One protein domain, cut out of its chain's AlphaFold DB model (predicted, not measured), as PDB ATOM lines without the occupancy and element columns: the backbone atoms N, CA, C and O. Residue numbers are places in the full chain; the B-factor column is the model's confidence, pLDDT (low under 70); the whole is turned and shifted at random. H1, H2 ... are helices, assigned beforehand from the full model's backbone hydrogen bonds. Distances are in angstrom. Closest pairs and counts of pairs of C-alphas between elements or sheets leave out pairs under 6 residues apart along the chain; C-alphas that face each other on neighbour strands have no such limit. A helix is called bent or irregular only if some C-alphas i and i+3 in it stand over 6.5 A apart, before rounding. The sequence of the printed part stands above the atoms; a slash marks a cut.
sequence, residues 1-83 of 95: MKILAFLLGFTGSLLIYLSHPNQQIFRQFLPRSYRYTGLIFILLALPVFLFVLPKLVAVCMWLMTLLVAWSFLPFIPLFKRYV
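This is residues 1 to 83 of the 95 residues of an uncharacterized protein of Acinetobacter sp. WCHAc010052 (UniProt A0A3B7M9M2). H2 and the longest helix, H3, open as a V from a tight link, while H1 runs side by side with H2 and crosses H3: an up-and-down bundle, each helix running against the one before. The 83 printed residues, all helix by class, hold H1, H2, H3 in order and no named strand. The whole is only just compact, close to loose, with radius of gyration of the C-alphas 13.9 A and spans 42 by 28 by 17 A.

H3, residues 55 to 81, touches H2, residues 33 to 52, with residues 58 to 62 alone, a hairpin at a steep 39 degrees; closest C-alphas Phe 49 and Ala 58, 4.9 A. H3 touches H1, residues 2 to 18, with 62 to 73 alone, at a steep 44 degrees; closest C-alphas Ser 13 and Ala 69, 6.3 A. H1 and H2, a hairpin, touch at a shallow 20 degrees; closest C-alphas Gly 12 and Gly 38, 3.9 A. Every O i to N i+4 pair is within hydrogen-bond range in H1, 13 of 16 in H2, 17 of 23 in H3.

H3, 41.4 A, ends at C-alpha 81 (62.303, 62.359, 115.830); it kinks 35 degrees near residue 74 and is only just irregular, C-alphas 74 and 77 being 6.9 A apart. H2 measures 29.7 A; H1, 24.5 A, begins at C-alpha 2 (46.201, 32.090, 111.445).

The farthest C-alphas, Pro 54 and Val 83, are 43.7 A apart. The printed part has no cut; H1 to H2 is a long link. pLDDT is under 70 at residues 1, 21 to 30 and 80 to 83.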
ATOM      1  N   MET A   1      47.934  28.688 109.257       63.34
ATOM      2  CA  MET A   1      46.962  29.570 108.562       63.34
ATOM      3  C   MET A   1      46.622  30.861 109.316       63.34
ATOM      4  O   MET A   1      46.526  31.890 108.667       63.34
ATOM      5  N   LYS A   2      46.506  30.868 110.658       72.94
ATOM      6  CA  LYS A   2      46.201  32.090 111.445       72.94
ATOM      7  C   LYS A   2      47.183  33.254 111.229       72.94
ATOM      8  O   LYS A   2      46.759  34.378 110.996       72.94
ATOM      9  N   ILE A   3      48.486  32.965 111.267       78.50
ATOM     10  CA  ILE A   3      49.552  33.967 111.072       78.50
ATOM     11  C   ILE A   3      49.442  34.627 109.692       78.50
ATOM     12  O   ILE A   3      49.647  35.827 109.578       78.50
ATOM     13  N   LEU A   4      49.054  33.865 108.665       78.50
ATOM     14  CA  LEU A   4      48.910  34.366 107.299       78.50
ATOM     15  C   LEU A   4      47.772  35.391 107.186       78.50
ATOM     16  O   LEU A   4      47.959  36.432 106.567       78.50
ATOM     17  N   ALA A   5      46.628  35.132 107.834       75.25
ATOM     18  CA  ALA A   5      45.503  36.072 107.897       75.25
ATOM     19  C   ALA A   5      45.902  37.385 108.585       75.25
ATOM     20  O   ALA A   5      45.565  38.475 108.123       75.25
ATOM     21  N   PHE A   6      46.675  37.266 109.667       78.94
ATOM     22  CA  PHE A   6      47.178  38.410 110.415       78.94
ATOM     23  C   PHE A   6      48.177  39.230 109.594       78.94
ATOM     24  O   PHE A   6      48.058  40.451 109.531       78.94
ATOM     25  N   LEU A   7      49.116  38.563 108.913       83.38
ATOM     26  CA  LEU A   7      50.072  39.209 108.014       83.38
ATOM     27  C   LEU A   7      49.346  39.946 106.888       83.38
ATOM     28  O   LEU A   7      49.638  41.108 106.643       83.38
ATOM     29  N   LEU A   8      48.344  39.313 106.267       79.81
ATOM     30  CA  LEU A   8      47.535  39.934 105.217       79.81
ATOM     31  C   LEU A   8      46.856  41.226 105.694       79.81
ATOM     32  O   LEU A   8      46.957  42.261 105.035       79.81
ATOM     33  N   GLY A   9      46.186  41.172 106.850       80.31
ATOM     34  CA  GLY A   9      45.495  42.328 107.423       80.31
ATOM     35  C   GLY A   9      46.456  43.444 107.831       80.31
ATOM     36  O   GLY A   9      46.194  44.621 107.572       80.31
ATOM     37  N   PHE A  10      47.600  43.084 108.413       82.25
ATOM     38  CA  PHE A  10      48.621  44.037 108.833       82.25
ATOM     39  C   PHE A  10      49.290  44.721 107.634       82.25
ATOM     40  O   PHE A  10      49.346  45.949 107.578       82.25
ATOM     41  N   THR A  11      49.717  43.953 106.628       82.69
ATOM     42  CA  THR A  11      50.325  44.484 105.401       82.69
ATOM     43  C   THR A  11      49.338  45.341 104.610       82.69
ATOM     44  O   THR A  11      49.713  46.417 104.146       82.69
ATOM     45  N   GLY A  12      48.067  44.933 104.509       77.88
ATOM     46  CA  GLY A  12      47.022  45.744 103.878       77.88
ATOM     47  C   GLY A  12      46.811  47.085 104.586       77.88
ATOM     48  O   GLY A  12      46.743  48.128 103.937       77.88
ATOM     49  N   SER A  13      46.810  47.077 105.922       80.12
ATOM     50  CA  SER A  13      46.694  48.291 106.742       80.12
ATOM     51  C   SER A  13      47.892  49.227 106.570       80.12
ATOM     52  O   SER A  13      47.715  50.436 106.410       80.12
ATOM     53  N   LEU A  14      49.107  48.671 106.522       80.44
ATOM     54  CA  LEU A  14      50.325  49.419 106.212       80.44
ATOM     55  C   LEU A  14      50.263  50.053 104.822       80.44
ATOM     56  O   LEU A  14      50.525  51.244 104.697       80.44
ATOM     57  N   LEU A  15      49.870  49.308 103.785       80.12
ATOM     58  CA  LEU A  15      49.776  49.833 102.417       80.12
ATOM     59  C   LEU A  15      48.827  51.033 102.312       80.12
ATOM     60  O   LEU A  15      49.146  52.014 101.634       80.12
ATOM     61  N   ILE A  16      47.674  50.977 102.990       79.31
ATOM     62  CA  ILE A  16      46.713  52.088 103.002       79.31
ATOM     63  C   ILE A  16      47.328  53.329 103.640       79.31
ATOM     64  O   ILE A  16      47.197  54.426 103.095       79.31
ATOM     65  N   TYR A  17      48.004  53.159 104.773       78.19
ATOM     66  CA  TYR A  17      48.623  54.266 105.490       78.19
ATOM     67  C   TYR A  17      49.803  54.872 104.722       78.19
ATOM     68  O   TYR A  17      49.899  56.091 104.616       78.19
ATOM     69  N   LEU A  18      50.654  54.036 104.117       73.81
ATOM     70  CA  LEU A  18      51.778  54.478 103.282       73.81
ATOM     71  C   LEU A  18      51.327  55.152 101.967       73.81
ATOM     72  O   LEU A  18      52.104  55.821 101.296       73.81
ATOM     73  N   SER A  19      50.064  54.973 101.574       75.00
ATOM     74  CA  SER A  19      49.464  55.663 100.424       75.00
ATOM     75  C   SER A  19      48.708  56.936 100.826       75.00
ATOM     76  O   SER A  19      48.059  57.567  99.985       75.00
ATOM     77  N   HIS A  20      48.701  57.300 102.115       74.19
ATOM     78  CA  HIS A  20      47.983  58.473 102.599       74.19
ATOM     79  C   HIS A  20      48.847  59.739 102.481       74.19
ATOM     80  O   HIS A  20      49.982  59.740 102.947       74.19
ATOM     81  N   PRO A  21      48.307  60.869 101.985       61.59
ATOM     82  CA  PRO A  21      49.044  62.139 101.920       61.59
ATOM     83  C   PRO A  21      49.390  62.736 103.296       61.59
ATOM     84  O   PRO A  21      50.181  63.665 103.383       61.59
ATOM     85  N   ASN A  22      48.802  62.212 104.374       64.62
ATOM     86  CA  ASN A  22      49.081  62.651 105.751       64.62
ATOM     87  C   ASN A  22      50.147  61.778 106.440       64.62
ATOM     88  O   ASN A  22      50.294  61.786 107.659       64.62
ATOM     89  N   GLN A  23      50.843  60.949 105.666       66.38
ATOM     90  CA  GLN A  23      51.895  60.091 106.171       66.38
ATOM     91  C   GLN A  23      53.152  60.922 106.456       66.38
ATOM     92  O   GLN A  23      53.746  61.500 105.554       66.38
ATOM     93  N   GLN A  24      53.606  60.922 107.708       68.50
ATOM     94  CA  GLN A  24      54.849  61.595 108.121       68.50
ATOM     95  C   GLN A  24      56.081  60.663 108.133       68.50
ATOM     96  O   GLN A  24      57.170  61.065 108.539       68.50
ATOM     97  N   ILE A  25      55.933  59.400 107.708       66.81
ATOM     98  CA  ILE A  25      57.011  58.390 107.745       66.81
ATOM     99  C   ILE A  25      57.985  58.543 106.560       66.81
ATOM    100  O   ILE A  25      59.205  58.585 106.767       66.81
ATOM    101  N   PHE A  26      57.462  58.622 105.331       66.56
ATOM    102  CA  PHE A  26      58.246  58.718 104.094       66.56
ATOM    103  C   PHE A  26      58.142  60.121 103.482       66.56
ATOM    104  O   PHE A  26      57.116  60.780 103.595       66.56
ATOM    105  N   ARG A  27      59.217  60.577 102.819       60.81
ATOM    106  CA  ARG A  27      59.265  61.875 102.112       60.81
ATOM    107  C   ARG A  27      58.467  61.883 100.801       60.81
ATOM    108  O   ARG A  27      58.105  62.953 100.328       60.81
ATOM    109  N   GLN A  28      58.227  60.713 100.212       63.38
ATOM    110  CA  GLN A  28      57.426  60.531  99.003       63.38
ATOM    111  C   GLN A  28      56.247  59.612  99.314       63.38
ATOM    112  O   GLN A  28      56.425  58.551  99.913       63.38
ATOM    113  N   PHE A  29      55.056  60.038  98.903       66.31
ATOM    114  CA  PHE A  29      53.828  59.267  99.054       66.31
ATOM    115  C   PHE A  29      53.820  58.089  98.088       66.31
ATOM    116  O   PHE A  29      54.173  58.239  96.915       66.31
ATOM    117  N   LEU A  30      53.375  56.927  98.564       69.38
ATOM    118  CA  LEU A  30      53.153  55.790  97.682       69.38
ATOM    119  C   LEU A  30      51.984  56.115  96.728       69.38
ATOM    120  O   LEU A  30      50.998  56.729  97.160       69.38
ATOM    121  N   PRO A  31      52.065  55.750  95.434       73.75
ATOM    122  CA  PRO A  31      51.031  56.098  94.472       73.75
ATOM    123  C   PRO A  31      49.661  55.580  94.909       73.75
ATOM    124  O   PRO A  31      49.524  54.469  95.422       73.75
ATOM    125  N   ARG A  32      48.627  56.390  94.656       73.44
ATOM    126  CA  ARG A  32      47.235  56.173  95.097       73.44
ATOM    127  C   ARG A  32      46.686  54.785  94.738       73.44
ATOM    128  O   ARG A  32      45.824  54.275  95.447       73.44
ATOM    129  N   SER A  33      47.223  54.161  93.690       74.62
ATOM    130  CA  SER A  33      46.946  52.788  93.256       74.62
ATOM    131  C   SER A  33      47.151  51.750  94.369       74.62
ATOM    132  O   SER A  33      46.325  50.855  94.528       74.62
ATOM    133  N   TYR A  34      48.185  51.900  95.204       78.69
ATOM    134  CA  TYR A  34      48.477  50.969  96.305       78.69
ATOM    135  C   TYR A  34      47.458  51.032  97.441       78.69
ATOM    136  O   TYR A  34      47.325  50.079  98.212       78.69
ATOM    137  N   ARG A  35      46.682  52.115  97.517       78.00
ATOM    138  CA  ARG A  35      45.596  52.260  98.484       78.00
ATOM    139  C   ARG A  35      44.474  51.258  98.203       78.00
ATOM    140  O   ARG A  35      43.951  50.660  99.138       78.00
ATOM    141  N   TYR A  36      44.163  51.023  96.925       79.44
ATOM    142  CA  TYR A  36      43.203  49.998  96.508       79.44
ATOM    143  C   TYR A  36      43.740  48.593  96.771       79.44
ATOM    144  O   TYR A  36      43.015  47.755  97.296       79.44
ATOM    145  N   THR A  37      45.027  48.360  96.507       82.75
ATOM    146  CA  THR A  37      45.691  47.090  96.827       82.75
ATOM    147  C   THR A  37      45.617  46.781  98.324       82.75
ATOM    148  O   THR A  37      45.242  45.675  98.704       82.75
ATOM    149  N   GLY A  38      45.894  47.762  99.190       83.50
ATOM    150  CA  GLY A  38      45.770  47.602 100.641       83.50
ATOM    151  C   GLY A  38      44.335  47.305 101.096       83.50
ATOM    152  O   GLY A  38      44.125  46.441 101.945       83.50
ATOM    153  N   LEU A  39      43.341  47.952 100.477       83.94
ATOM    154  CA  LEU A  39      41.916  47.681 100.709       83.94
ATOM    155  C   LEU A  39      41.533  46.247 100.332       83.94
ATOM    156  O   LEU A  39      40.877  45.563 101.117       83.94
ATOM    157  N   ILE A  40      41.984  45.778  99.166       87.56
ATOM    158  CA  ILE A  40      41.772  44.401  98.707       87.56
ATOM    159  C   ILE A  40      42.396  43.412  99.697       87.56
ATOM    160  O   ILE A  40      41.752  42.433 100.065       87.56
ATOM    161  N   PHE A  41      43.605  43.687 100.191       85.81
ATOM    162  CA  PHE A  41      44.264  42.844 101.192       85.81
ATOM    163  C   PHE A  41      43.506  42.778 102.524       85.81
ATOM    164  O   PHE A  41      43.353  41.692 103.080       85.81
ATOM    165  N   ILE A  42      42.982  43.904 103.018       86.00
ATOM    166  CA  ILE A  42      42.163  43.939 104.242       86.00
ATOM    167  C   ILE A  42      40.855  43.163 104.053       86.00
ATOM    168  O   ILE A  42      40.469  42.398 104.939       86.00
ATOM    169  N   LEU A  43      40.198  43.330 102.902       88.44
ATOM    170  CA  LEU A  43      38.972  42.611 102.555       88.44
ATOM    171  C   LEU A  43      39.210  41.108 102.403       88.44
ATOM    172  O   LEU A  43      38.376  40.332 102.851       88.44
ATOM    173  N   LEU A  44      40.348  40.691 101.836       87.19
ATOM    174  CA  LEU A  44      40.750  39.283 101.725       87.19
ATOM    175  C   LEU A  44      41.161  38.668 103.066       87.19
ATOM    176  O   LEU A  44      40.999  37.464 103.254       87.19
ATOM    177  N   ALA A  45      41.654  39.458 104.022       85.50
ATOM    178  CA  ALA A  45      42.008  38.944 105.343       85.50
ATOM    179  C   ALA A  45      40.781  38.401 106.100       85.50
ATOM    180  O   ALA A  45      40.879  37.381 106.782       85.50
ATOM    181  N   LEU A  46      39.615  39.038 105.949       85.62
ATOM    182  CA  LEU A  46      38.374  38.651 106.626       85.62
ATOM    183  C   LEU A  46      37.887  37.222 106.286       85.62
ATOM    184  O   LEU A  46      37.679  36.447 107.219       85.62
ATOM    185  N   PRO A  47      37.721  36.809 105.012       87.38
ATOM    186  CA  PRO A  47      37.328  35.442 104.674       87.38
ATOM    187  C   PRO A  47      38.375  34.411 105.106       87.38
ATOM    188  O   PRO A  47      38.005  33.320 105.533       87.38
ATOM    189  N   VAL A  48      39.670  34.754 105.093       84.94
ATOM    190  CA  VAL A  48      40.719  33.866 105.623       84.94
ATOM    191  C   VAL A  48      40.576  33.700 107.142       84.94
ATOM    192  O   VAL A  48      40.704  32.587 107.652       84.94
ATOM    193  N   PHE A  49      40.252  34.768 107.877       82.62
ATOM    194  CA  PHE A  49      39.928  34.680 109.302       82.62
ATOM    195  C   PHE A  49      38.674  33.834 109.558       82.62
ATOM    196  O   PHE A  49      38.694  32.989 110.453       82.62
ATOM    197  N   LEU A  50      37.618  34.010 108.758       86.69
ATOM    198  CA  LEU A  50      36.372  33.239 108.854       86.69
ATOM    199  C   LEU A  50      36.557  31.752 108.528       86.69
ATOM    200  O   LEU A  50      35.832  30.921 109.067       86.69
ATOM    201  N   PHE A  51      37.522  31.406 107.675       87.50
ATOM    202  CA  PHE A  51      37.850  30.014 107.366       87.50
ATOM    203  C   PHE A  51      38.555  29.304 108.531       87.50
ATOM    204  O   PHE A  51      38.427  28.096 108.699       87.50
ATOM    205  N   VAL A  52      39.318  30.046 109.341       83.50
ATOM    206  CA  VAL A  52      40.209  29.470 110.360       83.50
ATOM    207  C   VAL A  52      39.653  29.594 111.784       83.50
ATOM    208  O   VAL A  52      40.055  28.832 112.663       83.50
ATOM    209  N   LEU A  53      38.766  30.556 112.047       83.94
ATOM    210  CA  LEU A  53      38.221  30.835 113.376       83.94
ATOM    211  C   LEU A  53      36.686  30.892 113.382       83.94
ATOM    212  O   LEU A  53      36.070  31.172 112.356       83.94
ATOM    213  N   PRO A  54      36.053  30.698 114.558       88.44
ATOM    214  CA  PRO A  54      34.622  30.934 114.726       88.44
ATOM    215  C   PRO A  54      34.236  32.345 114.275       88.44
ATOM    216  O   PRO A  54      34.980  33.296 114.527       88.44
ATOM    217  N   LYS A  55      33.044  32.489 113.681       88.19
ATOM    218  CA  LYS A  55      32.565  33.740 113.056       88.19
ATOM    219  C   LYS A  55      32.789  34.976 113.934       88.19
ATOM    220  O   LYS A  55      33.343  35.965 113.470       88.19
ATOM    221  N   LEU A  56      32.423  34.892 115.214       88.38
ATOM    222  CA  LEU A  56      32.585  35.992 116.168       88.38
ATOM    223  C   LEU A  56      34.062  36.354 116.402       88.38
ATOM    224  O   LEU A  56      34.434  37.523 116.364       88.38
ATOM    225  N   VAL A  57      34.914  35.347 116.605       88.19
ATOM    226  CA  VAL A  57      36.344  35.540 116.895       88.19
ATOM    227  C   VAL A  57      37.076  36.103 115.676       88.19
ATOM    228  O   VAL A  57      37.937  36.964 115.827       88.19
ATOM    229  N   ALA A  58      36.712  35.660 114.471       88.62
ATOM    230  CA  ALA A  58      37.271  36.144 113.212       88.62
ATOM    231  C   ALA A  58      37.041  37.650 113.018       88.62
ATOM    232  O   ALA A  58      37.993  38.391 112.771       88.62
ATOM    233  N   VAL A  59      35.793  38.107 113.186       90.06
ATOM    234  CA  VAL A  59      35.438  39.530 113.066       90.06
ATOM    235  C   VAL A  59      36.137  40.353 114.147       90.06
ATOM    236  O   VAL A  59      36.735  41.381 113.833       90.06
ATOM    237  N   CYS A  60      36.135  39.881 115.400       89.06
ATOM    238  CA  CYS A  60      36.843  40.554 116.490       89.06
ATOM    239  C   CYS A  60      38.339  40.704 116.202       89.06
ATOM    240  O   CYS A  60      38.874  41.800 116.335       89.06
ATOM    241  N   MET A  61      39.024  39.634 115.786       88.75
ATOM    242  CA  MET A  61      40.456  39.710 115.486       88.75
ATOM    243  C   MET A  61      40.749  40.640 114.312       88.75
ATOM    244  O   MET A  61      41.676  41.436 114.401       88.75
ATOM    245  N   TRP A  62      39.937  40.595 113.256       87.56
ATOM    246  CA  TRP A  62      40.088  41.484 112.107       87.56
ATOM    247  C   TRP A  62      39.954  42.963 112.496       87.56
ATOM    248  O   TRP A  62      40.820  43.770 112.157       87.56
ATOM    249  N   LEU A  63      38.928  43.312 113.280       88.56
ATOM    250  CA  LEU A  63      38.734  44.673 113.788       88.56
ATOM    251  C   LEU A  63      39.858  45.105 114.735       88.56
ATOM    252  O   LEU A  63      40.338  46.231 114.632       88.56
ATOM    253  N   MET A  64      40.316  44.217 115.622       88.69
ATOM    254  CA  MET A  64      41.424  44.512 116.533       88.69
ATOM    255  C   MET A  64      42.730  44.759 115.777       88.69
ATOM    256  O   MET A  64      43.446  45.697 116.106       88.69
ATOM    257  N   THR A  65      43.028  43.986 114.727       87.12
ATOM    258  CA  THR A  65      44.200  44.232 113.871       87.12
ATOM    259  C   THR A  65      44.115  45.596 113.191       87.12
ATOM    260  O   THR A  65      45.110  46.318 113.170       87.12
ATOM    261  N   LEU A  66      42.940  45.973 112.671       86.44
ATOM    262  CA  LEU A  66      42.726  47.287 112.059       86.44
ATOM    263  C   LEU A  66      42.897  48.418 113.074       86.44
ATOM    264  O   LEU A  66      43.594  49.386 112.785       86.44
ATOM    265  N   LEU A  67      42.311  48.269 114.264       88.50
ATOM    266  CA  LEU A  67      42.397  49.248 115.343       88.50
ATOM    267  C   LEU A  67      43.844  49.438 115.792       88.50
ATOM    268  O   LEU A  67      44.328  50.560 115.815       88.50
ATOM    269  N   VAL A  68      44.569  48.350 116.059       86.62
ATOM    270  CA  VAL A  68      45.992  48.410 116.421       86.62
ATOM    271  C   VAL A  68      46.801  49.049 115.294       86.62
ATOM    272  O   VAL A  68      47.551  49.988 115.538       86.62
ATOM    273  N   ALA A  69      46.637  48.616 114.045       83.94
ATOM    274  CA  ALA A  69      47.379  49.213 112.941       83.94
ATOM    275  C   ALA A  69      47.101  50.725 112.835       83.94
ATOM    276  O   ALA A  69      48.035  51.520 112.799       83.94
ATOM    277  N   TRP A  70      45.840  51.148 112.857       82.19
ATOM    278  CA  TRP A  70      45.477  52.559 112.711       82.19
ATOM    279  C   TRP A  70      45.804  53.413 113.933       82.19
ATOM    280  O   TRP A  70      46.092  54.594 113.767       82.19
ATOM    281  N   SER A  71      45.800  52.846 115.139       83.38
ATOM    282  CA  SER A  71      46.222  53.550 116.345       83.38
ATOM    283  C   SER A  71      47.734  53.703 116.400       83.38
ATOM    284  O   SER A  71      48.190  54.785 116.722       83.38
ATOM    285  N   PHE A  72      48.526  52.682 116.058       79.69
ATOM    286  CA  PHE A  72      49.987  52.735 116.207       79.69
ATOM    287  C   PHE A  72      50.712  53.397 115.026       79.69
ATOM    288  O   PHE A  72      51.706  54.090 115.239       79.69
ATOM    289  N   LEU A  73      50.225  53.238 113.788       80.56
ATOM    290  CA  LEU A  73      50.847  53.835 112.597       80.56
ATOM    291  C   LEU A  73      51.059  55.365 112.655       80.56
ATOM    292  O   LEU A  73      52.146  55.801 112.256       80.56
ATOM    293  N   PRO A  74      50.118  56.196 113.154       75.38
ATOM    294  CA  PRO A  74      50.329  57.641 113.273       75.38
ATOM    295  C   PRO A  74      51.399  58.029 114.298       75.38
ATOM    296  O   PRO A  74      51.946  59.122 114.199       75.38
ATOM    297  N   PHE A  75      51.743  57.150 115.246       76.12
ATOM    298  CA  PHE A  75      52.770  57.426 116.256       76.12
ATOM    299  C   PHE A  75      54.183  56.993 115.835       76.12
ATOM    300  O   PHE A  75      55.154  57.434 116.442       76.12
ATOM    301  N   ILE A  76      54.342  56.201 114.767       78.12
ATOM    302  CA  ILE A  76      55.661  55.800 114.233       78.12
ATOM    303  C   ILE A  76      56.608  57.000 113.969       78.12
ATOM    304  O   ILE A  76      57.783  56.917 114.334       78.12
ATOM    305  N   PRO A  77      56.159  58.130 113.382       72.12
ATOM    306  CA  PRO A  77      57.009  59.301 113.152       72.12
ATOM    307  C   PRO A  77      57.570  59.929 114.435       72.12
ATOM    308  O   PRO A  77      58.653  60.511 114.391       72.12
ATOM    309  N   LEU A  78      56.878  59.806 115.575       72.00
ATOM    310  CA  LEU A  78      57.347  60.362 116.849       72.00
ATOM    311  C   LEU A  78      58.640  59.686 117.314       72.00
ATOM    312  O   LEU A  78      59.551  60.364 117.781       72.00
ATOM    313  N   PHE A  79      58.770  58.377 117.091       72.06
ATOM    314  CA  PHE A  79      59.994  57.636 117.400       72.06
ATOM    315  C   PHE A  79      61.160  58.011 116.476       72.06
ATOM    316  O   PHE A  79      62.309  58.011 116.903       72.06
ATOM    317  N   LYS A  80      60.881  58.402 115.223       64.12
ATOM    318  CA  LYS A  80      61.907  58.853 114.264       64.12
ATOM    319  C   LYS A  80      62.540  60.191 114.662       64.12
ATOM    320  O   LYS A  80      63.698  60.432 114.338       64.12
ATOM    321  N   ARG A  81      61.795  61.063 115.348       59.12
ATOM    322  CA  ARG A  81      62.303  62.359 115.830       59.12
ATOM    323  C   ARG A  81      63.204  62.219 117.063       59.12
ATOM    324  O   ARG A  81      63.998  63.111 117.321       59.12
ATOM    325  N   TYR A  82      63.125  61.094 117.772       56.41
ATOM    326  CA  TYR A  82      63.917  60.800 118.969       56.41
ATOM    327  C   TYR A  82      65.274  60.138 118.655       56.41
ATOM    328  O   TYR A  82      65.810  59.399 119.478       56.41
ATOM    329  N   VAL A  83      65.831  60.368 117.459       57.44
ATOM    330  CA  VAL A  83      67.218  59.995 117.144       57.44
ATOM    331  C   VAL A  83      68.115  61.143 117.628       57.44
ATOM    332  O   VAL A  83      68.037  62.240 117.072       57.44
TER     333      VAL A  83